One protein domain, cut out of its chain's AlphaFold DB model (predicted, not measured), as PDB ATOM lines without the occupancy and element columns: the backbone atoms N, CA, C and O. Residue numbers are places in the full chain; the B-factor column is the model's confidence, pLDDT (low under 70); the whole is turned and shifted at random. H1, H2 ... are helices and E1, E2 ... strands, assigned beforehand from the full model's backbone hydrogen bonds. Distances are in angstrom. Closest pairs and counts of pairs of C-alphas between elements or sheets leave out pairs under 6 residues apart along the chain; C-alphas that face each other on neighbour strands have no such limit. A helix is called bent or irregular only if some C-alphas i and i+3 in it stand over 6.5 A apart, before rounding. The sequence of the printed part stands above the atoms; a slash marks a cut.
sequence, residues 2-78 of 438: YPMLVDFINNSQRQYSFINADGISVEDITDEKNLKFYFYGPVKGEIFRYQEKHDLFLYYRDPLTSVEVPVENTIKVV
ATOM      1  N   TYR A   2      11.472  -4.579 -38.838       71.38
ATOM      2  CA  TYR A   2      12.677  -3.727 -38.888       71.38
ATOM      3  C   TYR A   2      13.328  -3.429 -37.511       71.38
ATOM      4  O   TYR A   2      14.523  -3.675 -37.384       71.38
ATOM      5  N   PRO A   3      12.594  -3.035 -36.445       66.69
ATOM      6  CA  PRO A   3      13.210  -2.776 -35.132       66.69
ATOM      7  C   PRO A   3      13.831  -4.019 -34.478       66.69
ATOM      8  O   PRO A   3      14.896  -3.931 -33.886       66.69
ATOM      9  N   MET A   4      13.201  -5.187 -34.651       68.31
ATOM     10  CA  MET A   4      13.722  -6.480 -34.179       68.31
ATOM     11  C   MET A   4      15.047  -6.845 -34.846       68.31
ATOM     12  O   MET A   4      15.957  -7.328 -34.188       68.31
ATOM     13  N   LEU A   5      15.157  -6.610 -36.155       77.44
ATOM     14  CA  LEU A   5      16.386  -6.877 -36.901       77.44
ATOM     15  C   LEU A   5      17.508  -5.924 -36.481       77.44
ATOM     16  O   LEU A   5      18.648  -6.354 -36.355       77.44
ATOM     17  N   VAL A   6      17.190  -4.651 -36.232       76.94
ATOM     18  CA  VAL A   6      18.158  -3.668 -35.725       76.94
ATOM     19  C   VAL A   6      18.649  -4.052 -34.329       76.94
ATOM     20  O   VAL A   6      19.851  -4.015 -34.080       76.94
ATOM     21  N   ASP A   7      17.752  -4.459 -33.432       76.12
ATOM     22  CA  ASP A   7      18.124  -4.903 -32.087       76.12
ATOM     23  C   ASP A   7      18.996  -6.166 -32.109       76.12
ATOM     24  O   ASP A   7      20.063  -6.200 -31.496       76.12
ATOM     25  N   PHE A   8      18.607  -7.162 -32.912       80.12
ATOM     26  CA  PHE A   8      19.401  -8.369 -33.122       80.12
ATOM     27  C   PHE A   8      20.802  -8.048 -33.655       80.12
ATOM     28  O   PHE A   8      21.788  -8.532 -33.107       80.12
ATOM     29  N   ILE A   9      20.909  -7.208 -34.693       83.25
ATOM     30  CA  ILE A   9      22.204  -6.823 -35.275       83.25
ATOM     31  C   ILE A   9      23.076  -6.125 -34.230       83.25
ATOM     32  O   ILE A   9      24.255  -6.449 -34.114       83.25
ATOM     33  N   ASN A  10      22.514  -5.200 -33.450       81.25
ATOM     34  CA  ASN A  10      23.280  -4.444 -32.464       81.25
ATOM     35  C   ASN A  10      23.791  -5.323 -31.319       81.25
ATOM     36  O   ASN A  10      24.967  -5.226 -30.964       81.25
ATOM     37  N   ASN A  11      22.950  -6.198 -30.763       81.75
ATOM     38  CA  ASN A  11      23.389  -7.124 -29.719       81.75
ATOM     39  C   ASN A  11      24.371  -8.166 -30.278       81.75
ATOM     40  O   ASN A  11      25.416  -8.400 -29.677       81.75
ATOM     41  N   SER A  12      24.117  -8.704 -31.476       82.94
ATOM     42  CA  SER A  12      25.026  -9.645 -32.144       82.94
ATOM     43  C   SER A  12      26.410  -9.035 -32.396       82.94
ATOM     44  O   SER A  12      27.417  -9.677 -32.110       82.94
ATOM     45  N   GLN A  13      26.484  -7.783 -32.858       83.62
ATOM     46  CA  GLN A  13      27.756  -7.080 -33.057       83.62
ATOM     47  C   GLN A  13      28.513  -6.854 -31.745       83.62
ATOM     48  O   GLN A  13      29.729  -7.020 -31.708       83.62
ATOM     49  N   ARG A  14      27.803  -6.498 -30.666       81.31
ATOM     50  CA  ARG A  14      28.399  -6.289 -29.336       81.31
ATOM     51  C   ARG A  14      28.920  -7.586 -28.717       81.31
ATOM     52  O   ARG A  14      29.921  -7.555 -28.011       81.31
ATOM     53  N   GLN A  15      28.268  -8.711 -28.998       81.94
ATOM     54  CA  GLN A  15      28.606 -10.018 -28.427       81.94
ATOM     55  C   GLN A  15      29.596 -10.825 -29.285       81.94
ATOM     56  O   GLN A  15      30.194 -11.774 -28.789       81.94
ATOM     57  N   TYR A  16      29.820 -10.446 -30.549       83.00
ATOM     58  CA  TYR A  16      30.625 -11.222 -31.503       83.00
ATOM     59  C   TYR A  16      32.041 -11.547 -31.003       83.00
ATOM     60  O   TYR A  16      32.514 -12.674 -31.145       83.00
ATOM     61  N   SER A  17      32.712 -10.581 -30.373       81.44
ATOM     62  CA  SER A  17      34.075 -10.756 -29.853       81.44
ATOM     63  C   SER A  17      34.161 -11.683 -28.633       81.44
ATOM     64  O   SER A  17      35.266 -12.039 -28.232       81.44
ATOM     65  N   PHE A  18      33.022 -12.080 -28.058       81.69
ATOM     66  CA  PHE A  18      32.929 -12.868 -26.827       81.69
ATOM     67  C   PHE A  18      32.429 -14.304 -27.059       81.69
ATOM     68  O   PHE A  18      32.279 -15.050 -26.104       81.69
ATOM     69  N   ILE A  19      32.231 -14.732 -28.316       74.88
ATOM     70  CA  ILE A  19      31.694 -16.066 -28.673       74.88
ATOM     71  C   ILE A  19      32.501 -17.237 -28.073       74.88
ATOM     72  O   ILE A  19      31.938 -18.299 -27.830       74.88
ATOM     73  N   ASN A  20      33.807 -17.055 -27.853       76.50
ATOM     74  CA  ASN A  20      34.710 -18.085 -27.316       76.50
ATOM     75  C   ASN A  20      35.246 -17.751 -25.911       76.50
ATOM     76  O   ASN A  20      36.223 -18.363 -25.483       76.50
ATOM     77  N   ALA A  21      34.691 -16.737 -25.243       75.19
ATOM     78  CA  ALA A  21      35.065 -16.386 -23.878       75.19
ATOM     79  C   ALA A  21      34.131 -17.099 -22.892       75.19
ATOM     80  O   ALA A  21      32.945 -17.244 -23.180       75.19
ATOM     81  N   ASP A  22      34.657 -17.514 -21.737       72.44
ATOM     82  CA  ASP A  22      33.808 -17.926 -20.618       72.44
ATOM     83  C   ASP A  22      32.954 -16.717 -20.201       72.44
ATOM     84  O   ASP A  22      33.476 -15.608 -20.035       72.44
ATOM     85  N   GLY A  23      31.637 -16.902 -20.116       71.69
ATOM     86  CA  GLY A  23      30.720 -15.821 -19.787       71.69
ATOM     87  C   GLY A  23      30.856 -15.354 -18.341       71.69
ATOM     88  O   GLY A  23      31.268 -16.101 -17.456       71.69
ATOM     89  N   ILE A  24      30.501 -14.091 -18.112       82.62
ATOM     90  CA  ILE A  24      30.458 -13.486 -16.779       82.62
ATOM     91  C   ILE A  24      29.019 -13.587 -16.263       82.62
ATOM     92  O   ILE A  24      28.087 -13.202 -16.980       82.62
ATOM     93  N   SER A  25      28.833 -14.076 -15.033       84.12
ATOM     94  CA  SER A  25      27.547 -14.030 -14.327       84.12
ATOM     95  C   SER A  25      27.413 -12.721 -13.545       84.12
ATOM     96  O   SER A  25      28.400 -12.117 -13.129       84.12
ATOM     97  N   VAL A  26      26.182 -12.286 -13.270       83.25
ATOM     98  CA  VAL A  26      25.899 -11.199 -12.316       83.25
ATOM     99  C   VAL A  26      26.509 -11.500 -10.941       83.25
ATOM    100  O   VAL A  26      26.926 -10.580 -10.247       83.25
ATOM    101  N   GLU A  27      26.616 -12.778 -10.572       82.81
ATOM    102  CA  GLU A  27      27.223 -13.232  -9.312       82.81
ATOM    103  C   GLU A  27      28.729 -12.933  -9.227       82.81
ATOM    104  O   GLU A  27      29.268 -12.822  -8.126       82.81
ATOM    105  N   ASP A  28      29.396 -12.752 -10.371       82.56
ATOM    106  CA  ASP A  28      30.822 -12.420 -10.455       82.56
ATOM    107  C   ASP A  28      31.077 -10.900 -10.376       82.56
ATOM    108  O   ASP A  28      32.227 -10.451 -10.325       82.56
ATOM    109  N   ILE A  29      30.016 -10.083 -10.375       82.94
ATOM    110  CA  ILE A  29      30.093  -8.621 -10.441       82.94
ATOM    111  C   ILE A  29      29.970  -8.029  -9.039       82.94
ATOM    112  O   ILE A  29      28.969  -8.188  -8.348       82.94
ATOM    113  N   THR A  30      30.991  -7.276  -8.633       76.88
ATOM    114  CA  THR A  30      31.075  -6.674  -7.293       76.88
ATOM    115  C   THR A  30      30.428  -5.291  -7.185       76.88
ATOM    116  O   THR A  30      30.161  -4.838  -6.075       76.88
ATOM    117  N   ASP A  31      30.171  -4.612  -8.309       80.25
ATOM    118  CA  ASP A  31      29.546  -3.283  -8.346       80.25
ATOM    119  C   ASP A  31      28.427  -3.214  -9.394       80.25
ATOM    120  O   ASP A  31      28.664  -3.067 -10.599       80.25
ATOM    121  N   GLU A  32      27.188  -3.262  -8.907       77.38
ATOM    122  CA  GLU A  32      25.964  -3.191  -9.710       77.38
ATOM    123  C   GLU A  32      25.843  -1.884 -10.515       77.38
ATOM    124  O   GLU A  32      25.163  -1.852 -11.540       77.38
ATOM    125  N   LYS A  33      26.530  -0.800 -10.116       79.81
ATOM    126  CA  LYS A  33      26.466   0.494 -10.826       79.81
ATOM    127  C   LYS A  33      27.101   0.456 -12.215       79.81
ATOM    128  O   LYS A  33      26.863   1.359 -13.019       79.81
ATOM    129  N   ASN A  34      27.891  -0.574 -12.507       86.69
ATOM    130  CA  ASN A  34      28.550  -0.751 -13.799       86.69
ATOM    131  C   ASN A  34      27.746  -1.617 -14.774       86.69
ATOM    132  O   ASN A  34      28.210  -1.881 -15.884       86.69
ATOM    133  N   LEU A  35      26.540  -2.030 -14.392       90.00
ATOM    134  CA  LEU A  35      25.635  -2.765 -15.256       90.00
ATOM    135  C   LEU A  35      24.847  -1.828 -16.172       90.00
ATOM    136  O   LEU A  35      24.302  -0.804 -15.755       90.00
ATOM    137  N   LYS A  36      24.755  -2.202 -17.446       89.31
ATOM    138  CA  LYS A  36      23.967  -1.501 -18.457       89.31
ATOM    139  C   LYS A  36      23.180  -2.480 -19.301       89.31
ATOM    140  O   LYS A  36      23.648  -3.563 -19.613       89.31
ATOM    141  N   PHE A  37      22.022  -2.050 -19.763       88.94
ATOM    142  CA  PHE A  37      21.285  -2.725 -20.819       88.94
ATOM    143  C   PHE A  37      20.685  -1.664 -21.739       88.94
ATOM    144  O   PHE A  37      20.609  -0.480 -21.396       88.94
ATOM    145  N   TYR A  38      20.264  -2.092 -22.920       86.56
ATOM    146  CA  TYR A  38      19.750  -1.206 -23.954       86.56
ATOM    147  C   TYR A  38      18.382  -1.696 -24.412       86.56
ATOM    148  O   TYR A  38      18.126  -2.896 -24.452       86.56
ATOM    149  N   PHE A  39      17.502  -0.761 -24.758       86.62
ATOM    150  CA  PHE A  39      16.207  -1.066 -25.352       86.62
ATOM    151  C   PHE A  39      15.795   0.051 -26.311       86.62
ATOM    152  O   PHE A  39      16.289   1.180 -26.221       86.62
ATOM    153  N   TYR A  40      14.863  -0.254 -27.212       82.81
ATOM    154  CA  TYR A  40      14.322   0.718 -28.159       82.81
ATOM    155  C   TYR A  40      12.919   1.149 -27.747       82.81
ATOM    156  O   TYR A  40      11.993   0.344 -27.695       82.81
ATOM    157  N   GLY A  41      12.744   2.448 -27.513       77.19
ATOM    158  CA  GLY A  41      11.442   3.029 -27.216       77.19
ATOM    159  C   GLY A  41      11.461   4.556 -27.322       77.19
ATOM    160  O   GLY A  41      12.517   5.167 -27.174       77.19
ATOM    161  N   PRO A  42      10.306   5.190 -27.586       72.12
ATOM    162  CA  PRO A  42      10.204   6.646 -27.691       72.12
ATOM    163  C   PRO A  42      10.412   7.361 -26.348       72.12
ATOM    164  O   PRO A  42      10.819   8.519 -26.326       72.12
ATOM    165  N   VAL A  43      10.133   6.687 -25.228       79.75
ATOM    166  CA  VAL A  43      10.315   7.206 -23.866       79.75
ATOM    167  C   VAL A  43      10.801   6.100 -22.934       79.75
ATOM    168  O   VAL A  43      10.573   4.918 -23.194       79.75
ATOM    169  N   LYS A  44      11.417   6.485 -21.807       75.38
ATOM    170  CA  LYS A  44      11.979   5.548 -20.818       75.38
ATOM    171  C   LYS A  44      10.977   4.478 -20.350       75.38
ATOM    172  O   LYS A  44      11.348   3.327 -20.187       75.38
ATOM    173  N   GLY A  45       9.707   4.849 -20.166       74.00
ATOM    174  CA  GLY A  45       8.664   3.951 -19.652       74.00
ATOM    175  C   GLY A  45       8.185   2.858 -20.618       74.00
ATOM    176  O   GLY A  45       7.479   1.952 -20.188       74.00
ATOM    177  N   GLU A  46       8.558   2.898 -21.902       84.31
ATOM    178  CA  GLU A  46       8.152   1.869 -22.879       84.31
ATOM    179  C   GLU A  46       8.956   0.567 -22.746       84.31
ATOM    180  O   GLU A  46       8.630  -0.427 -23.392       84.31
ATOM    181  N   ILE A  47       9.962   0.536 -21.868       89.25
ATOM    182  CA  ILE A  47      10.735  -0.672 -21.576       89.25
ATOM    183  C   ILE A  47       9.857  -1.850 -21.143       89.25
ATOM    184  O   ILE A  47      10.122  -2.978 -21.542       89.25
ATOM    185  N   PHE A  48       8.778  -1.601 -20.392       90.25
ATOM    186  CA  PHE A  48       7.882  -2.662 -19.935       90.25
ATOM    187  C   PHE A  48       7.185  -3.374 -21.095       90.25
ATOM    188  O   PHE A  48       7.061  -4.592 -21.069       90.25
ATOM    189  N   ARG A  49       6.804  -2.634 -22.141       87.00
ATOM    190  CA  ARG A  49       6.240  -3.200 -23.376       87.00
ATOM    191  C   ARG A  49       7.311  -3.803 -24.274       87.00
ATOM    192  O   ARG A  49       7.042  -4.765 -24.986       87.00
ATOM    193  N   TYR A  50       8.514  -3.229 -24.265       87.38
ATOM    194  CA  TYR A  50       9.651  -3.764 -25.005       87.38
ATOM    195  C   TYR A  50       9.985  -5.184 -24.532       87.38
ATOM    196  O   TYR A  50      10.000  -6.112 -25.338       87.38
ATOM    197  N   GLN A  51      10.142  -5.372 -23.219       90.19
ATOM    198  CA  GLN A  51      10.517  -6.662 -22.633       90.19
ATOM    199  C   GLN A  51       9.433  -7.756 -22.742       90.19
ATOM    200  O   GLN A  51       9.705  -8.917 -22.467       90.19
ATOM    201  N   GLU A  52       8.195  -7.426 -23.135       87.81
ATOM    202  CA  GLU A  52       7.165  -8.434 -23.451       87.81
ATOM    203  C   GLU A  52       7.442  -9.161 -24.774       87.81
ATOM    204  O   GLU A  52       6.903 -10.241 -25.017       87.81
ATOM    205  N   LYS A  53       8.228  -8.542 -25.662       87.19
ATOM    206  CA  LYS A  53       8.465  -9.014 -27.036       87.19
ATOM    207  C   LYS A  53       9.941  -9.228 -27.359       87.19
ATOM    208  O   LYS A  53      10.241  -9.743 -28.437       87.19
ATOM    209  N   HIS A  54      10.832  -8.794 -26.475       84.88
ATOM    210  CA  HIS A  54      12.273  -8.763 -26.679       84.88
ATOM    211  C   HIS A  54      12.991  -9.127 -25.384       84.88
ATOM    212  O   HIS A  54      12.588  -8.680 -24.311       84.88
ATOM    213  N   ASP A  55      14.080  -9.880 -25.499       85.62
ATOM    214  CA  ASP A  55      14.979 -10.108 -24.376       85.62
ATOM    215  C   ASP A  55      15.795  -8.842 -24.084       85.62
ATOM    216  O   ASP A  55      16.089  -8.035 -24.971       85.62
ATOM    217  N   LEU A  56      16.158  -8.663 -22.816       88.62
ATOM    218  CA  LEU A  56      17.051  -7.601 -22.376       88.62
ATOM    219  C   LEU A  56      18.426  -8.199 -22.095       88.62
ATOM    220  O   LEU A  56      18.563  -9.083 -21.251       88.62
ATOM    221  N   PHE A  57      19.438  -7.685 -22.790       87.50
ATOM    222  CA  PHE A  57      20.824  -8.119 -22.640       87.50
ATOM    223  C   PHE A  57      21.588  -7.160 -21.738       87.50
ATOM    224  O   PHE A  57      21.603  -5.945 -21.969       87.50
ATOM    225  N   LEU A  58      22.221  -7.726 -20.718       89.69
ATOM    226  CA  LEU A  58      23.001  -7.002 -19.733       89.69
ATOM    227  C   LEU A  58      24.480  -6.967 -20.143       89.69
ATOM    228  O   LEU A  58      25.019  -7.921 -20.700       89.69
ATOM    229  N   TYR A  59      25.131  -5.850 -19.854       89.69
ATOM    230  CA  TYR A  59      26.535  -5.600 -20.128       89.69
ATOM    231  C   TYR A  59      27.195  -5.023 -18.879       89.69
ATOM    232  O   TYR A  59      26.727  -4.023 -18.329       89.69
ATOM    233  N   TYR A  60      28.300  -5.622 -18.455       89.88
ATOM    234  CA  TYR A  60      29.177  -5.095 -17.421       89.88
ATOM    235  C   TYR A  60      30.196  -4.148 -18.045       89.88
ATOM    236  O   TYR A  60      30.900  -4.509 -18.986       89.88
ATOM    237  N   ARG A  61      30.290  -2.927 -17.525       90.25
ATOM    238  CA  ARG A  61      31.306  -1.966 -17.942       90.25
ATOM    239  C   ARG A  61      32.537  -2.096 -17.052       90.25
ATOM    240  O   ARG A  61      32.507  -1.659 -15.908       90.25
ATOM    241  N   ASP A  62      33.630  -2.614 -17.603       85.19
ATOM    242  CA  ASP A  62      34.910  -2.713 -16.896       85.19
ATOM    243  C   ASP A  62      35.378  -1.311 -16.427       85.19
ATOM    244  O   ASP A  62      35.560  -0.418 -17.263       85.19
ATOM    245  N   PRO A  63      35.589  -1.085 -15.117       85.12
ATOM    246  CA  PRO A  63      36.022   0.205 -14.584       85.12
ATOM    247  C   PRO A  63      37.387   0.675 -15.103       85.12
ATOM    248  O   PRO A  63      37.621   1.880 -15.204       85.12
ATOM    249  N   LEU A  64      38.292  -0.253 -15.428       85.69
ATOM    250  CA  LEU A  64      39.652   0.044 -15.885       85.69
ATOM    251  C   LEU A  64      39.685   0.345 -17.381       85.69
ATOM    252  O   LEU A  64      40.343   1.292 -17.811       85.69
ATOM    253  N   THR A  65      38.984  -0.462 -18.180       87.44
ATOM    254  CA  THR A  65      39.069  -0.396 -19.649       87.44
ATOM    255  C   THR A  65      37.870   0.289 -20.306       87.44
ATOM    256  O   THR A  65      37.933   0.645 -21.480       87.44
ATOM    257  N   SER A  66      36.775   0.512 -19.566       84.62
ATOM    258  CA  SER A  66      35.469   0.962 -20.074       84.62
ATOM    259  C   SER A  66      34.825   0.050 -21.124       84.62
ATOM    260  O   SER A  66      33.806   0.440 -21.704       84.62
ATOM    261  N   VAL A  67      35.372  -1.144 -21.367       87.00
ATOM    262  CA  VAL A  67      34.800  -2.130 -22.289       87.00
ATOM    263  C   VAL A  67      33.505  -2.688 -21.702       87.00
ATOM    264  O   VAL A  67      33.420  -2.956 -20.507       87.00
ATOM    265  N   GLU A  68      32.490  -2.838 -22.551       88.94
ATOM    266  CA  GLU A  68      31.215  -3.461 -22.193       88.94
ATOM    267  C   GLU A  68      31.288  -4.960 -22.503       88.94
ATOM    268  O   GLU A  68      31.349  -5.356 -23.668       88.94
ATOM    269  N   VAL A  69      31.312  -5.776 -21.453       88.88
ATOM    270  CA  VAL A  69      31.369  -7.239 -21.518       88.88
ATOM    271  C   VAL A  69      29.954  -7.789 -21.323       88.88
ATOM    272  O   VAL A  69      29.290  -7.387 -20.367       88.88
ATOM    273  N   PRO A  70      29.445  -8.656 -22.215       89.12
ATOM    274  CA  PRO A  70      28.115  -9.233 -22.060       89.12
ATOM    275  C   PRO A  70      28.037 -10.121 -20.815       89.12
ATOM    276  O   PRO A  70      28.976 -10.849 -20.502       89.12
ATOM    277  N   VAL A  71      26.900 -10.052 -20.130       89.12
ATOM    278  CA  VAL A  71      26.584 -10.862 -18.949       89.12
ATOM    279  C   VAL A  71      25.551 -11.911 -19.354       89.12
ATOM    280  O   VAL A  71      24.589 -11.586 -20.050       89.12
ATOM    281  N   GLU A  72      25.750 -13.167 -18.953       84.88
ATOM    282  CA  GLU A  72      24.924 -14.289 -19.433       84.88
ATOM    283  C   GLU A  72      23.508 -14.307 -18.845       84.88
ATOM    284  O   GLU A  72      22.587 -14.881 -19.433       84.88
ATOM    285  N   ASN A  73      23.308 -13.687 -17.683       85.94
ATOM    286  CA  ASN A  73      22.030 -13.727 -16.986       85.94
ATOM    287  C   ASN A  73      20.947 -12.980 -17.771       85.94
ATOM    288  O   ASN A  73      21.121 -11.840 -18.209       85.94
ATOM    289  N   THR A  74      19.770 -13.596 -17.860       81.94
ATOM    290  CA  THR A  74      18.568 -12.908 -18.323       81.94
ATOM    291  C   THR A  74      18.052 -11.983 -17.230       81.94
ATOM    292  O   THR A  74      18.036 -12.325 -16.045       81.94
ATOM    293  N   ILE A  75      17.609 -10.794 -17.629       87.31
ATOM    294  CA  ILE A  75      17.035  -9.813 -16.710       87.31
ATOM    295  C   ILE A  75      15.599  -9.481 -17.094       87.31
ATOM    296  O   ILE A  75      15.179  -9.612 -18.244       87.31
ATOM    297  N   LYS A  76      14.849  -8.990 -16.112       90.50
ATOM    298  CA  LYS A  76      13.530  -8.403 -16.316       90.50
ATOM    299  C   LYS A  76      13.425  -7.140 -15.485       90.50
ATOM    300  O   LYS A  76      13.721  -7.152 -14.293       90.50
ATOM    301  N   VAL A  77      12.954  -6.061 -16.096       90.38
ATOM    302  CA  VAL A  77      12.671  -4.827 -15.369       90.38
ATOM    303  C   VAL A  77      11.328  -4.983 -14.673       90.38
ATOM    304  O   VAL A  77      10.277  -5.073 -15.312       90.38
ATOM    305  N   VAL A  78      11.378  -5.058 -13.345       92.25
ATOM    306  CA  VAL A  78      10.200  -5.221 -12.479       92.25
ATOM    307  C   VAL A  78       9.653  -3.889 -11.970       92.25
ATOM    308  O   VAL A  78       8.492  -3.820 -11.587       92.25
TER     309      VAL A  78
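Overview. This is residues 2 to 78 of the 438 residues of an uncharacterized protein of Streptococcus pneumoniae (UniProt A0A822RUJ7). One long helix, H1, lies loosely over a small sheet of three short strands, and a second, short helix, H2, sits off beyond the strands and apart from H1. Residues 19 to 34, with no named element, lead from H1 to the sheet, their C-alphas 12 to 18 A from the mean of all C-alphas. The printed part has 77 residues, with two named helices and three named strands in the order H1 E1 H2 E2 E3; the sheet runs E1 E2 E3, antiparallel. The class is mixed, helices and strands, with only 35 residues in named elements. The whole is compact, with a radius of gyration of the C-alphas of 13.0 A and spans of 32 by 25 by 19 A.

Arrangement. H1, residues 2 to 18, is on the sheet of E1, residues 35 to 37, E2, residues 58 to 61, and E3, residues 68 to 71. It lies over E2 and E3 at a height over the sheet of 12.7 A, on a local plane fitted to 6 C-alphas, only just enough. It runs slantwise to the strands, at 56 degrees to E2 on the local plane. The closest C-alphas of H1 and E3 are those of Gln 15 and Pro 70, 6.4 A apart. E1 and E2 are antiparallel at 135 degrees, with N 36 and O 59 within hydrogen-bond range at 2.8 A. E2 and E3 form an antiparallel hairpin at 140 degrees, with N 60 and O 69 at 2.8 A. H2, residues 44 to 50, is not on the sheet and is apart from H1 and E3. O i to N i+4 pairs are within hydrogen-bond range in 11 of 13 cases in H1 and 1 of 3 in H2, where 2 of 4 O i to N i+3 pairs are.

Along the chain. H1 begins at C-alpha 2 (12.677, -3.727, -38.888) and is 25.3 A long; it is irregular, with C-alphas 14 and 17 7.2 A apart. H2 measures 10.5 A and is only just irregular, with C-alphas 45 and 48 6.7 A apart. E1, E2 and E3 measure 7.1 A, 9.9 A and 9.3 A; E3 ends at C-alpha 71 (26.584, -10.862, -18.949).

Size, cuts and confidence. The C-alphas farthest apart are those of Tyr 2 and Thr 30, 36.7 A. The printed part has no cut, and the link from H1 to E1 is long. Mean pLDDT of the printed part is 83.2; residues 3 to 4 are under 70.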